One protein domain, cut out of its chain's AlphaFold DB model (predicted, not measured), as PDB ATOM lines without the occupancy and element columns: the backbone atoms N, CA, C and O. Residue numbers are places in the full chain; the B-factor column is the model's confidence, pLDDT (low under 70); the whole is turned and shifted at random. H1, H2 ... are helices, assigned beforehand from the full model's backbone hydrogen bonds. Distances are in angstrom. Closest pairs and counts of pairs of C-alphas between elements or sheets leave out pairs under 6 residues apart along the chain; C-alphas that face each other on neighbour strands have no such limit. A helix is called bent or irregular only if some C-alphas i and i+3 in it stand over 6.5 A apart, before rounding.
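Overview. This is residues 493 to 588 of the 589 residues of an uncharacterized protein of Pseudanabaena sp. UWO311 (UniProt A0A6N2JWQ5). Two long helices, H1a and H2, run side by side the same way, and the bent H1 ends in a short arm, H1b, that crosses H2. The link runs back to H2's beginning; residues 580 to 588 stick out. The 96 printed residues, class all helix, with helices H1 then H2, are loose: radius of gyration of the C-alphas 17.8 A, spans 61 by 23 by 15 A.

Arrangement. H1, residues 493 to 527, by its hydrogen bonds assigned as one helix, is bent: C-alphas 516 and 519 are 7.0 A apart. Its arms, H1a, residues 493 to 516, and H1b, residues 519 to 527, stand at a steep tilt of 58 degrees. H1a touches H2, residues 547 to 586, at a shallow tilt of 18 degrees, the same way; the closest C-alphas, Leu 514 and Ile 565, are 5.5 A apart. H1b touches residues 568 to 576 of H2 alone, closest C-alphas Ala 521 and Ala 572, 3.8 A. Every O i to N i+4 pair is within hydrogen-bond range in H1a and H2, 3 of 5 in H1b.

Along the chain. H1a, 35.1 A from first to last C-alpha, begins at (206.943, 119.677, 199.452). H2, 55.5 A, ends at (180.014, 123.189, 146.432).

Size, cuts and confidence. The printed part has no cut. The link, residues 528 to 546, is long. pLDDT is under 70 at residues 531, 533 to 545 and 586 to 588.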
ATOM      1  N   GLU A 493     208.404 119.597 199.531       77.88
ATOM      2  CA  GLU A 493     206.943 119.677 199.452       77.88
ATOM      3  C   GLU A 493     206.483 120.848 198.569       77.88
ATOM      4  O   GLU A 493     205.553 120.703 197.779       77.88
ATOM      5  N   GLN A 494     207.161 121.998 198.636       80.38
ATOM      6  CA  GLN A 494     206.905 123.130 197.744       80.38
ATOM      7  C   GLN A 494     207.207 122.796 196.282       80.38
ATOM      8  O   GLN A 494     206.409 123.149 195.415       80.38
ATOM      9  N   ALA A 495     208.312 122.099 196.007       83.56
ATOM     10  CA  ALA A 495     208.645 121.648 194.660       83.56
ATOM     11  C   ALA A 495     207.575 120.689 194.110       83.56
ATOM     12  O   ALA A 495     207.129 120.864 192.981       83.56
ATOM     13  N   LEU A 496     207.088 119.748 194.928       84.62
ATOM     14  CA  LEU A 496     206.000 118.842 194.541       84.62
ATOM     15  C   LEU A 496     204.685 119.586 194.262       84.62
ATOM     16  O   LEU A 496     203.986 119.292 193.296       84.62
ATOM     17  N   ARG A 497     204.362 120.610 195.056       85.69
ATOM     18  CA  ARG A 497     203.192 121.463 194.795       85.69
ATOM     19  C   ARG A 497     203.331 122.257 193.497       85.69
ATOM     20  O   ARG A 497     202.345 122.416 192.789       85.69
ATOM     21  N   GLN A 498     204.531 122.738 193.172       88.81
ATOM     22  CA  GLN A 498     204.787 123.403 191.891       88.81
ATOM     23  C   GLN A 498     204.608 122.436 190.718       88.81
ATOM     24  O   GLN A 498     203.931 122.785 189.758       88.81
ATOM     25  N   THR A 499     205.110 121.200 190.826       89.88
ATOM     26  CA  THR A 499     204.922 120.200 189.765       89.88
ATOM     27  C   THR A 499     203.454 119.851 189.529       89.88
ATOM     28  O   THR A 499     203.067 119.676 188.379       89.88
ATOM     29  N   LEU A 500     202.631 119.809 190.583       89.25
ATOM     30  CA  LEU A 500     201.185 119.584 190.461       89.25
ATOM     31  C   LEU A 500     200.487 120.737 189.724       89.25
ATOM     32  O   LEU A 500     199.685 120.509 188.823       89.25
ATOM     33  N   LEU A 501     200.833 121.986 190.058       91.38
ATOM     34  CA  LEU A 501     200.283 123.161 189.371       91.38
ATOM     35  C   LEU A 501     200.661 123.181 187.885       91.38
ATOM     36  O   LEU A 501     199.820 123.478 187.036       91.38
ATOM     37  N   ASP A 502     201.908 122.841 187.559       91.50
ATOM     38  CA  ASP A 502     202.361 122.744 186.171       91.50
ATOM     39  C   ASP A 502     201.615 121.632 185.414       91.50
ATOM     40  O   ASP A 502     201.213 121.817 184.261       91.50
ATOM     41  N   GLN A 503     201.380 120.487 186.063       91.12
ATOM     42  CA  GLN A 503     200.601 119.378 185.509       91.12
ATOM     43  C   GLN A 503     199.135 119.770 185.261       91.12
ATOM     44  O   GLN A 503     198.612 119.470 184.186       91.12
ATOM     45  N   ASP A 504     198.497 120.512 186.168       90.25
ATOM     46  CA  ASP A 504     197.129 121.019 185.985       90.25
ATOM     47  C   ASP A 504     197.012 121.966 184.783       90.25
ATOM     48  O   ASP A 504     196.091 121.836 183.969       90.25
ATOM     49  N   LEU A 505     197.976 122.875 184.606       93.50
ATOM     50  CA  LEU A 505     198.021 123.762 183.437       93.50
ATOM     51  C   LEU A 505     198.165 122.970 182.130       93.50
ATOM     52  O   LEU A 505     197.523 123.292 181.121       93.50
ATOM     53  N   ILE A 506     198.978 121.909 182.137       92.81
ATOM     54  CA  ILE A 506     199.118 121.006 180.990       92.81
ATOM     55  C   ILE A 506     197.785 120.311 180.705       92.81
ATOM     56  O   ILE A 506     197.345 120.316 179.552       92.81
ATOM     57  N   ILE A 507     197.114 119.767 181.721       90.44
ATOM     58  CA  ILE A 507     195.807 119.112 181.582       90.44
ATOM     59  C   ILE A 507     194.783 120.077 180.979       90.44
ATOM     60  O   ILE A 507     194.122 119.721 180.000       90.44
ATOM     61  N   GLU A 508     194.690 121.311 181.481       90.44
ATOM     62  CA  GLU A 508     193.769 122.322 180.956       90.44
ATOM     63  C   GLU A 508     194.064 122.639 179.478       90.44
ATOM     64  O   GLU A 508     193.154 122.716 178.645       90.44
ATOM     65  N   SER A 509     195.346 122.764 179.118       93.62
ATOM     66  CA  SER A 509     195.758 123.009 177.732       93.62
ATOM     67  C   SER A 509     195.399 121.845 176.797       93.62
ATOM     68  O   SER A 509     194.907 122.068 175.689       93.62
ATOM     69  N   LEU A 510     195.580 120.599 177.249       92.19
ATOM     70  CA  LEU A 510     195.248 119.399 176.484       92.19
ATOM     71  C   LEU A 510     193.732 119.246 176.337       92.19
ATOM     72  O   LEU A 510     193.248 118.925 175.254       92.19
ATOM     73  N   GLN A 511     192.962 119.542 177.383       89.88
ATOM     74  CA  GLN A 511     191.502 119.548 177.314       89.88
ATOM     75  C   GLN A 511     190.979 120.583 176.312       89.88
ATOM     76  O   GLN A 511     190.084 120.257 175.530       89.88
ATOM     77  N   LYS A 512     191.566 121.789 176.272       90.94
ATOM     78  CA  LYS A 512     191.251 122.806 175.252       90.94
ATOM     79  C   LYS A 512     191.574 122.307 173.841       90.94
ATOM     80  O   LYS A 512     190.699 122.326 172.982       90.94
ATOM     81  N   GLN A 513     192.773 121.758 173.622       91.25
ATOM     82  CA  GLN A 513     193.151 121.182 172.321       91.25
ATOM     83  C   GLN A 513     192.211 120.057 171.879       91.25
ATOM     84  O   GLN A 513     191.847 119.965 170.707       91.25
ATOM     85  N   LEU A 514     191.813 119.188 172.806       88.62
ATOM     86  CA  LEU A 514     190.857 118.129 172.524       88.62
ATOM     87  C   LEU A 514     189.484 118.716 172.170       88.62
ATOM     88  O   LEU A 514     188.869 118.256 171.211       88.62
ATOM     89  N   ALA A 515     189.012 119.731 172.900       86.12
ATOM     90  CA  ALA A 515     187.745 120.404 172.623       86.12
ATOM     91  C   ALA A 515     187.714 121.039 171.223       86.12
ATOM     92  O   ALA A 515     186.727 120.856 170.511       86.12
ATOM     93  N   ASP A 516     188.804 121.678 170.796       88.69
ATOM     94  CA  ASP A 516     188.927 122.276 169.461       88.69
ATOM     95  C   ASP A 516     188.895 121.228 168.336       88.69
ATOM     96  O   ASP A 516     188.355 121.473 167.258       88.69
ATOM     97  N   LEU A 517     189.441 120.033 168.582       87.00
ATOM     98  CA  LEU A 517     189.474 118.937 167.607       87.00
ATOM     99  C   LEU A 517     188.164 118.135 167.543       87.00
ATOM    100  O   LEU A 517     187.922 117.439 166.555       87.00
ATOM    101  N   ARG A 518     187.302 118.207 168.566       83.31
ATOM    102  CA  ARG A 518     186.047 117.430 168.638       83.31
ATOM    103  C   ARG A 518     185.118 117.626 167.430       83.31
ATOM    104  O   ARG A 518     184.638 116.609 166.919       83.31
ATOM    105  N   PRO A 519     184.847 118.852 166.934       85.38
ATOM    106  CA  PRO A 519     183.922 119.053 165.822       85.38
ATOM    107  C   PRO A 519     184.387 118.350 164.539       85.38
ATOM    108  O   PRO A 519     183.620 117.596 163.945       85.38
ATOM    109  N   SER A 520     185.653 118.503 164.141       82.94
ATOM    110  CA  SER A 520     186.190 117.857 162.932       82.94
ATOM    111  C   SER A 520     186.395 116.349 163.112       82.94
ATOM    112  O   SER A 520     186.102 115.572 162.199       82.94
ATOM    113  N   ALA A 521     186.816 115.905 164.300       82.19
ATOM    114  CA  ALA A 521     186.984 114.487 164.613       82.19
ATOM    115  C   ALA A 521     185.656 113.711 164.607       82.19
ATOM    116  O   ALA A 521     185.600 112.607 164.072       82.19
ATOM    117  N   SER A 522     184.569 114.289 165.134       82.56
ATOM    118  CA  SER A 522     183.242 113.649 165.128       82.56
ATOM    119  C   SER A 522     182.698 113.415 163.711       82.56
ATOM    120  O   SER A 522     182.148 112.348 163.435       82.56
ATOM    121  N   ILE A 523     182.942 114.355 162.789       80.62
ATOM    122  CA  ILE A 523     182.614 114.224 161.358       80.62
ATOM    123  C   ILE A 523     183.425 113.089 160.709       80.62
ATOM    124  O   ILE A 523     182.902 112.320 159.901       80.62
ATOM    125  N   GLY A 524     184.711 112.968 161.052       81.12
ATOM    126  CA  GLY A 524     185.565 111.880 160.566       81.12
ATOM    127  C   GLY A 524     185.154 110.504 161.105       81.12
ATOM    128  O   GLY A 524     185.126 109.525 160.355       81.12
ATOM    129  N   ALA A 525     184.793 110.427 162.387       81.31
ATOM    130  CA  ALA A 525     184.389 109.192 163.055       81.31
ATOM    131  C   ALA A 525     183.051 108.641 162.529       81.31
ATOM    132  O   ALA A 525     182.959 107.450 162.213       81.31
ATOM    133  N   SER A 526     182.041 109.502 162.337       79.19
ATOM    134  CA  SER A 526     180.736 109.097 161.789       79.19
ATOM    135  C   SER A 526     180.857 108.495 160.386       79.19
ATOM    136  O   SER A 526     180.133 107.564 160.035       79.19
ATOM    137  N   TYR A 527     181.809 108.985 159.587       77.44
ATOM    138  CA  TYR A 527     182.082 108.472 158.248       77.44
ATOM    139  C   TYR A 527     182.686 107.061 158.264       77.44
ATOM    140  O   TYR A 527     182.317 106.219 157.445       77.44
ATOM    141  N   LEU A 528     183.582 106.777 159.210       76.50
ATOM    142  CA  LEU A 528     184.182 105.450 159.377       76.50
ATOM    143  C   LEU A 528     183.226 104.432 160.024       76.50
ATOM    144  O   LEU A 528     183.641 103.303 160.279       76.50
ATOM    145  N   LYS A 529     181.961 104.811 160.278       73.56
ATOM    146  CA  LYS A 529     180.974 104.030 161.046       73.56
ATOM    147  C   LYS A 529     181.535 103.556 162.393       73.56
ATOM    148  O   LYS A 529     181.133 102.511 162.897       73.56
ATOM    149  N   ASN A 530     182.470 104.321 162.954       71.88
ATOM    150  CA  ASN A 530     183.112 104.011 164.218       71.88
ATOM    151  C   ASN A 530     182.577 104.968 165.286       71.88
ATOM    152  O   ASN A 530     182.542 106.181 165.077       71.88
ATOM    153  N   SER A 531     182.149 104.436 166.428       64.94
ATOM    154  CA  SER A 531     181.586 105.219 167.533       64.94
ATOM    155  C   SER A 531     182.693 105.793 168.417       64.94
ATOM    156  O   SER A 531     182.750 105.510 169.614       64.94
ATOM    157  N   TRP A 532     183.619 106.555 167.834       71.62
ATOM    158  CA  TRP A 532     184.636 107.230 168.635       71.62
ATOM    159  C   TRP A 532     183.966 108.325 169.471       71.62
ATOM    160  O   TRP A 532     183.362 109.252 168.931       71.62
ATOM    161  N   GLN A 533     184.061 108.196 170.792       67.38
ATOM    162  CA  GLN A 533     183.626 109.198 171.756       67.38
ATOM    163  C   GLN A 533     184.795 109.487 172.703       67.38
ATOM    164  O   GLN A 533     185.406 108.538 173.200       67.38
ATOM    165  N   PRO A 534     185.130 110.761 172.970       65.06
ATOM    166  CA  PRO A 534     186.134 111.083 173.973       65.06
ATOM    167  C   PRO A 534     185.614 110.658 175.351       65.06
ATOM    168  O   PRO A 534     184.578 111.149 175.800       65.06
ATOM    169  N   SER A 535     186.314 109.737 176.019       63.09
ATOM    170  CA  SER A 535     185.971 109.341 177.383       63.09
ATOM    171  C   SER A 535     186.373 110.453 178.349       63.09
ATOM    172  O   SER A 535     187.534 110.860 178.413       63.09
ATOM    173  N   VAL A 536     185.407 110.968 179.112       57.91
ATOM    174  CA  VAL A 536     185.698 111.870 180.230       57.91
ATOM    175  C   VAL A 536     186.161 110.994 181.387       57.91
ATOM    176  O   VAL A 536     185.352 110.513 182.173       57.91
ATOM    177  N   VAL A 537     187.462 110.723 181.456       56.00
ATOM    178  CA  VAL A 537     188.052 110.110 182.648       56.00
ATOM    179  C   VAL A 537     188.235 111.231 183.666       56.00
ATOM    180  O   VAL A 537     189.232 111.950 183.650       56.00
ATOM    181  N   SER A 538     187.226 111.435 184.511       55.47
ATOM    182  CA  SER A 538     187.392 112.202 185.739       55.47
ATOM    183  C   SER A 538     188.060 111.284 186.754       55.47
ATOM    184  O   SER A 538     187.386 110.460 187.374       55.47
ATOM    185  N   VAL A 539     189.379 111.390 186.905       57.47
ATOM    186  CA  VAL A 539     190.044 110.823 188.081       57.47
ATOM    187  C   VAL A 539     189.564 111.674 189.260       57.47
ATOM    188  O   VAL A 539     189.975 112.821 189.406       57.47
ATOM    189  N   GLN A 540     188.580 111.182 190.016       53.75
ATOM    190  CA  GLN A 540     188.137 111.835 191.246       53.75
ATOM    191  C   GLN A 540     189.263 111.669 192.265       53.75
ATOM    192  O   GLN A 540     189.446 110.584 192.802       53.75
ATOM    193  N   GLY A 541     190.058 112.721 192.465       53.72
ATOM    194  CA  GLY A 541     190.992 112.775 193.584       53.72
ATOM    195  C   GLY A 541     190.199 112.981 194.866       53.72
ATOM    196  O   GLY A 541     189.530 114.007 195.015       53.72
ATOM    197  N   ASP A 542     190.255 112.016 195.778       54.16
ATOM    198  CA  ASP A 542     189.710 112.205 197.115       54.16
ATOM    199  C   ASP A 542     190.613 113.189 197.870       54.16
ATOM    200  O   ASP A 542     191.842 113.143 197.787       54.16
ATOM    201  N   ALA A 543     190.016 114.099 198.645       53.31
ATOM    202  CA  ALA A 543     190.758 115.135 199.377       53.31
ATOM    203  C   ALA A 543     191.748 114.572 200.429       53.31
ATOM    204  O   ALA A 543     192.487 115.337 201.048       53.31
ATOM    205  N   SER A 544     191.754 113.251 200.642       55.94
ATOM    206  CA  SER A 544     192.647 112.513 201.538       55.94
ATOM    207  C   SER A 544     193.917 111.954 200.880       55.94
ATOM    208  O   SER A 544     194.737 111.375 201.596       55.94
ATOM    209  N   ASP A 545     194.100 112.089 199.564       67.12
ATOM    210  CA  ASP A 545     195.246 111.491 198.865       67.12
ATOM    211  C   ASP A 545     196.570 112.222 199.149       67.12
ATOM    212  O   ASP A 545     196.628 113.447 199.272       67.12
ATOM    213  N   SER A 546     197.667 111.462 199.235       79.44
ATOM    214  CA  SER A 546     199.010 112.030 199.425       79.44
ATOM    215  C   SER A 546     199.478 112.817 198.188       79.44
ATOM    216  O   SER A 546     199.152 112.450 197.063       79.44
ATOM    217  N   LEU A 547     200.287 113.875 198.366       80.81
ATOM    218  CA  LEU A 547     200.745 114.745 197.259       80.81
ATOM    219  C   LEU A 547     201.457 113.985 196.124       80.81
ATOM    220  O   LEU A 547     201.330 114.356 194.964       80.81
ATOM    221  N   LEU A 548     202.189 112.915 196.452       82.88
ATOM    222  CA  LEU A 548     202.853 112.062 195.458       82.88
ATOM    223  C   LEU A 548     201.841 111.247 194.644       82.88
ATOM    224  O   LEU A 548     201.937 111.159 193.426       82.88
ATOM    225  N   GLN A 549     200.825 110.704 195.313       84.25
ATOM    226  CA  GLN A 549     199.750 109.975 194.646       84.25
ATOM    227  C   GLN A 549     198.934 110.902 193.732       84.25
ATOM    228  O   GLN A 549     198.547 110.504 192.639       84.25
ATOM    229  N   GLN A 550     198.740 112.163 194.132       84.75
ATOM    230  CA  GLN A 550     198.114 113.179 193.282       84.75
ATOM    231  C   GLN A 550     198.936 113.456 192.016       84.75
ATOM    232  O   GLN A 550     198.352 113.551 190.936       84.75
ATOM    233  N   SER A 551     200.271 113.523 192.117       86.38
ATOM    234  CA  SER A 551     201.115 113.763 190.939       86.38
ATOM    235  C   SER A 551     201.119 112.580 189.982       86.38
ATOM    236  O   SER A 551     201.047 112.769 188.770       86.38
ATOM    237  N   ASP A 552     201.138 111.355 190.508       86.69
ATOM    238  CA  ASP A 552     201.092 110.149 189.678       86.69
ATOM    239  C   ASP A 552     199.747 110.046 188.937       86.69
ATOM    240  O   ASP A 552     199.714 109.816 187.726       86.69
ATOM    241  N   ASN A 553     198.641 110.352 189.623       87.12
ATOM    242  CA  ASN A 553     197.307 110.408 189.024       87.12
ATOM    243  C   ASN A 553     197.211 111.457 187.896       87.12
ATOM    244  O   ASN A 553     196.633 111.186 186.838       87.12
ATOM    245  N   GLN A 554     197.790 112.649 188.088       88.31
ATOM    246  CA  GLN A 554     197.826 113.693 187.056       88.31
ATOM    247  C   GLN A 554     198.667 113.267 185.843       88.31
ATOM    248  O   GLN A 554     198.267 113.513 184.702       88.31
ATOM    249  N   ILE A 555     199.792 112.573 186.049       89.12
ATOM    250  CA  ILE A 555     200.622 112.033 184.959       89.12
ATOM    251  C   ILE A 555     199.832 111.023 184.118       89.12
ATOM    252  O   ILE A 555     199.839 111.109 182.884       89.12
ATOM    253  N   GLU A 556     199.111 110.100 184.757       89.12
ATOM    254  CA  GLU A 556     198.252 109.143 184.051       89.12
ATOM    255  C   GLU A 556     197.135 109.849 183.268       89.12
ATOM    256  O   GLU A 556     196.849 109.502 182.115       89.12
ATOM    257  N   GLN A 557     196.534 110.892 183.847       88.56
ATOM    258  CA  GLN A 557     195.511 111.690 183.176       88.56
ATOM    259  C   GLN A 557     196.064 112.425 181.945       88.56
ATOM    260  O   GLN A 557     195.421 112.427 180.891       88.56
ATOM    261  N   ILE A 558     197.265 113.005 182.040       90.31
ATOM    262  CA  ILE A 558     197.956 113.651 180.916       90.31
ATOM    263  C   ILE A 558     198.208 112.641 179.793       90.31
ATOM    264  O   ILE A 558     197.892 112.928 178.636       90.31
ATOM    265  N   ALA A 559     198.729 111.453 180.114       91.56
ATOM    266  CA  ALA A 559     199.001 110.410 179.125       91.56
ATOM    267  C   ALA A 559     197.718 109.970 178.395       91.56
ATOM    268  O   ALA A 559     197.694 109.876 177.163       91.56
ATOM    269  N   ASN A 560     196.626 109.790 179.141       90.31
ATOM    270  CA  ASN A 560     195.319 109.456 178.579       90.31
ATOM    271  C   ASN A 560     194.786 110.564 177.658       90.31
ATOM    272  O   ASN A 560     194.332 110.276 176.547       90.31
ATOM    273  N   LEU A 561     194.881 111.835 178.062       90.00
ATOM    274  CA  LEU A 561     194.464 112.970 177.230       90.00
ATOM    275  C   LEU A 561     195.295 113.082 175.949       90.00
ATOM    276  O   LEU A 561     194.742 113.325 174.877       90.00
ATOM    277  N   GLN A 562     196.608 112.860 176.024       92.06
ATOM    278  CA  GLN A 562     197.476 112.858 174.846       92.06
ATOM    279  C   GLN A 562     197.103 111.745 173.859       92.06
ATOM    280  O   GLN A 562     197.033 112.003 172.654       92.06
ATOM    281  N   ALA A 563     196.804 110.538 174.349       89.25
ATOM    282  CA  ALA A 563     196.333 109.436 173.511       89.25
ATOM    283  C   ALA A 563     195.002 109.783 172.820       89.25
ATOM    284  O   ALA A 563     194.872 109.630 171.602       89.25
ATOM    285  N   GLN A 564     194.048 110.355 173.562       88.12
ATOM    286  CA  GLN A 564     192.773 110.800 172.997       88.12
ATOM    287  C   GLN A 564     192.946 111.900 171.942       88.12
ATOM    288  O   GLN A 564     192.261 111.877 170.919       88.12
ATOM    289  N   ILE A 565     193.859 112.851 172.153       89.56
ATOM    290  CA  ILE A 565     194.170 113.898 171.169       89.56
ATOM    291  C   ILE A 565     194.797 113.289 169.915       89.56
ATOM    292  O   ILE A 565     194.463 113.709 168.808       89.56
ATOM    293  N   ALA A 566     195.689 112.306 170.051       89.00
ATOM    294  CA  ALA A 566     196.293 111.636 168.904       89.00
ATOM    295  C   ALA A 566     195.229 110.945 168.033       89.00
ATOM    296  O   ALA A 566     195.233 111.111 166.809       89.00
ATOM    297  N   ASP A 567     194.277 110.253 168.658       86.50
ATOM    298  CA  ASP A 567     193.140 109.654 167.959       86.50
ATOM    299  C   ASP A 567     192.222 110.722 167.350       86.50
ATOM    300  O   ASP A 567     191.874 110.637 166.169       86.50
ATOM    301  N   ALA A 568     191.904 111.782 168.101       86.06
ATOM    302  CA  ALA A 568     191.101 112.901 167.616       86.06
ATOM    303  C   ALA A 568     191.727 113.554 166.376       86.06
ATOM    304  O   ALA A 568     191.026 113.807 165.401       86.06
ATOM    305  N   ARG A 569     193.050 113.764 166.359       89.81
ATOM    306  CA  ARG A 569     193.778 114.319 165.204       89.81
ATOM    307  C   ARG A 569     193.692 113.412 163.978       89.81
ATOM    308  O   ARG A 569     193.517 113.917 162.871       89.81
ATOM    309  N   ARG A 570     193.781 112.087 164.155       87.31
ATOM    310  CA  ARG A 570     193.626 111.119 163.052       87.31
ATOM    311  C   ARG A 570     192.237 111.215 162.424       87.31
ATOM    312  O   ARG A 570     192.128 111.302 161.202       87.31
ATOM    313  N   TYR A 571     191.185 111.252 163.242       87.38
ATOM    314  CA  TYR A 571     189.814 111.404 162.750       87.38
ATOM    315  C   TYR A 571     189.555 112.796 162.159       87.38
ATOM    316  O   TYR A 571     188.930 112.897 161.104       87.38
ATOM    317  N   ALA A 572     190.079 113.854 162.781       86.62
ATOM    318  CA  ALA A 572     189.963 115.229 162.305       86.62
ATOM    319  C   ALA A 572     190.583 115.403 160.915       86.62
ATOM    320  O   ALA A 572     189.932 115.955 160.036       86.62
ATOM    321  N   ALA A 573     191.772 114.845 160.657       87.12
ATOM    322  CA  ALA A 573     192.402 114.901 159.335       87.12
ATOM    323  C   ALA A 573     191.532 114.257 158.236       87.12
ATOM    324  O   ALA A 573     191.460 114.759 157.112       87.12
ATOM    325  N   ILE A 574     190.834 113.161 158.559       85.50
ATOM    326  CA  ILE A 574     189.887 112.502 157.647       85.50
ATOM    327  C   ILE A 574     188.643 113.377 157.436       85.50
ATOM    328  O   ILE A 574     188.195 113.542 156.295       85.50
ATOM    329  N   GLY A 575     188.112 113.948 158.521       83.56
ATOM    330  CA  GLY A 575     186.995 114.890 158.506       83.56
ATOM    331  C   GLY A 575     187.293 116.107 157.633       83.56
ATOM    332  O   GLY A 575     186.544 116.382 156.698       83.56
ATOM    333  N   ASP A 576     188.432 116.760 157.847       85.06
ATOM    334  CA  ASP A 576     188.869 117.958 157.127       85.06
ATOM    335  C   ASP A 576     189.182 117.672 155.656       85.06
ATOM    336  O   ASP A 576     188.764 118.429 154.779       85.06
ATOM    337  N   ALA A 577     189.833 116.549 155.328       84.38
ATOM    338  CA  ALA A 577     190.053 116.153 153.934       84.38
ATOM    339  C   ALA A 577     188.727 115.954 153.175       84.38
ATOM    340  O   ALA A 577     188.625 116.241 151.977       84.38
ATOM    341  N   ARG A 578     187.686 115.474 153.866       80.56
ATOM    342  CA  ARG A 578     186.337 115.343 153.304       80.56
ATOM    343  C   ARG A 578     185.601 116.670 153.236       80.56
ATOM    344  O   ARG A 578     184.994 116.939 152.202       80.56
ATOM    345  N   LEU A 579     185.702 117.497 154.268       79.50
ATOM    346  CA  LEU A 579     185.151 118.849 154.298       79.50
ATOM    347  C   LEU A 579     185.741 119.697 153.172       79.50
ATOM    348  O   LEU A 579     184.997 120.373 152.472       79.50
ATOM    349  N   ASN A 580     187.038 119.570 152.900       82.06
ATOM    350  CA  ASN A 580     187.705 120.231 151.782       82.06
ATOM    351  C   ASN A 580     187.246 119.685 150.419       82.06
ATOM    352  O   ASN A 580     186.987 120.482 149.523       82.06
ATOM    353  N   LYS A 581     187.041 118.364 150.261       79.44
ATOM    354  CA  LYS A 581     186.422 117.784 149.043       79.44
ATOM    355  C   LYS A 581     184.963 118.206 148.846       79.44
ATOM    356  O   LYS A 581     184.498 118.255 147.711       79.44
ATOM    357  N   TRP A 582     184.218 118.437 149.924       77.38
ATOM    358  CA  TRP A 582     182.848 118.944 149.861       77.38
ATOM    359  C   TRP A 582     182.848 120.432 149.500       77.38
ATOM    360  O   TRP A 582     182.206 120.820 148.529       77.38
ATOM    361  N   ARG A 583     183.672 121.239 150.183       76.62
ATOM    362  CA  ARG A 583     183.878 122.663 149.887       76.62
ATOM    363  C   ARG A 583     184.315 122.879 148.435       76.62
ATOM    364  O   ARG A 583     183.730 123.711 147.756       76.62
ATOM    365  N   SER A 584     185.252 122.083 147.914       74.19
ATOM    366  CA  SER A 584     185.700 122.189 146.517       74.19
ATOM    367  C   SER A 584     184.643 121.774 145.488       74.19
ATOM    368  O   SER A 584     184.779 122.125 144.326       74.19
ATOM    369  N   ARG A 585     183.616 121.001 145.867       70.94
ATOM    370  CA  ARG A 585     182.498 120.647 144.970       70.94
ATOM    371  C   ARG A 585     181.341 121.634 145.034       70.94
ATOM    372  O   ARG A 585     180.616 121.739 144.062       70.94
ATOM    373  N   VAL A 586     181.144 122.280 146.182       69.81
ATOM    374  CA  VAL A 586     180.014 123.189 146.432       69.81
ATOM    375  C   VAL A 586     180.356 124.636 146.075       69.81
ATOM    376  O   VAL A 586     179.465 125.380 145.687       69.81
ATOM    377  N   PHE A 587     181.626 125.040 146.194       66.31
ATOM    378  CA  PHE A 587     182.044 126.433 145.982       66.31
ATOM    379  C   PHE A 587     182.879 126.676 144.709       66.31
ATOM    380  O   PHE A 587     183.072 127.832 144.356       66.31
ATOM    381  N   ASN A 588     183.346 125.630 144.008       59.72
ATOM    382  CA  ASN A 588     184.046 125.743 142.709       59.72
ATOM    383  C   ASN A 588     183.235 125.152 141.530       59.72
ATOM    384  O   ASN A 588     183.825 124.711 140.542       59.72
TER     385      ASN A 588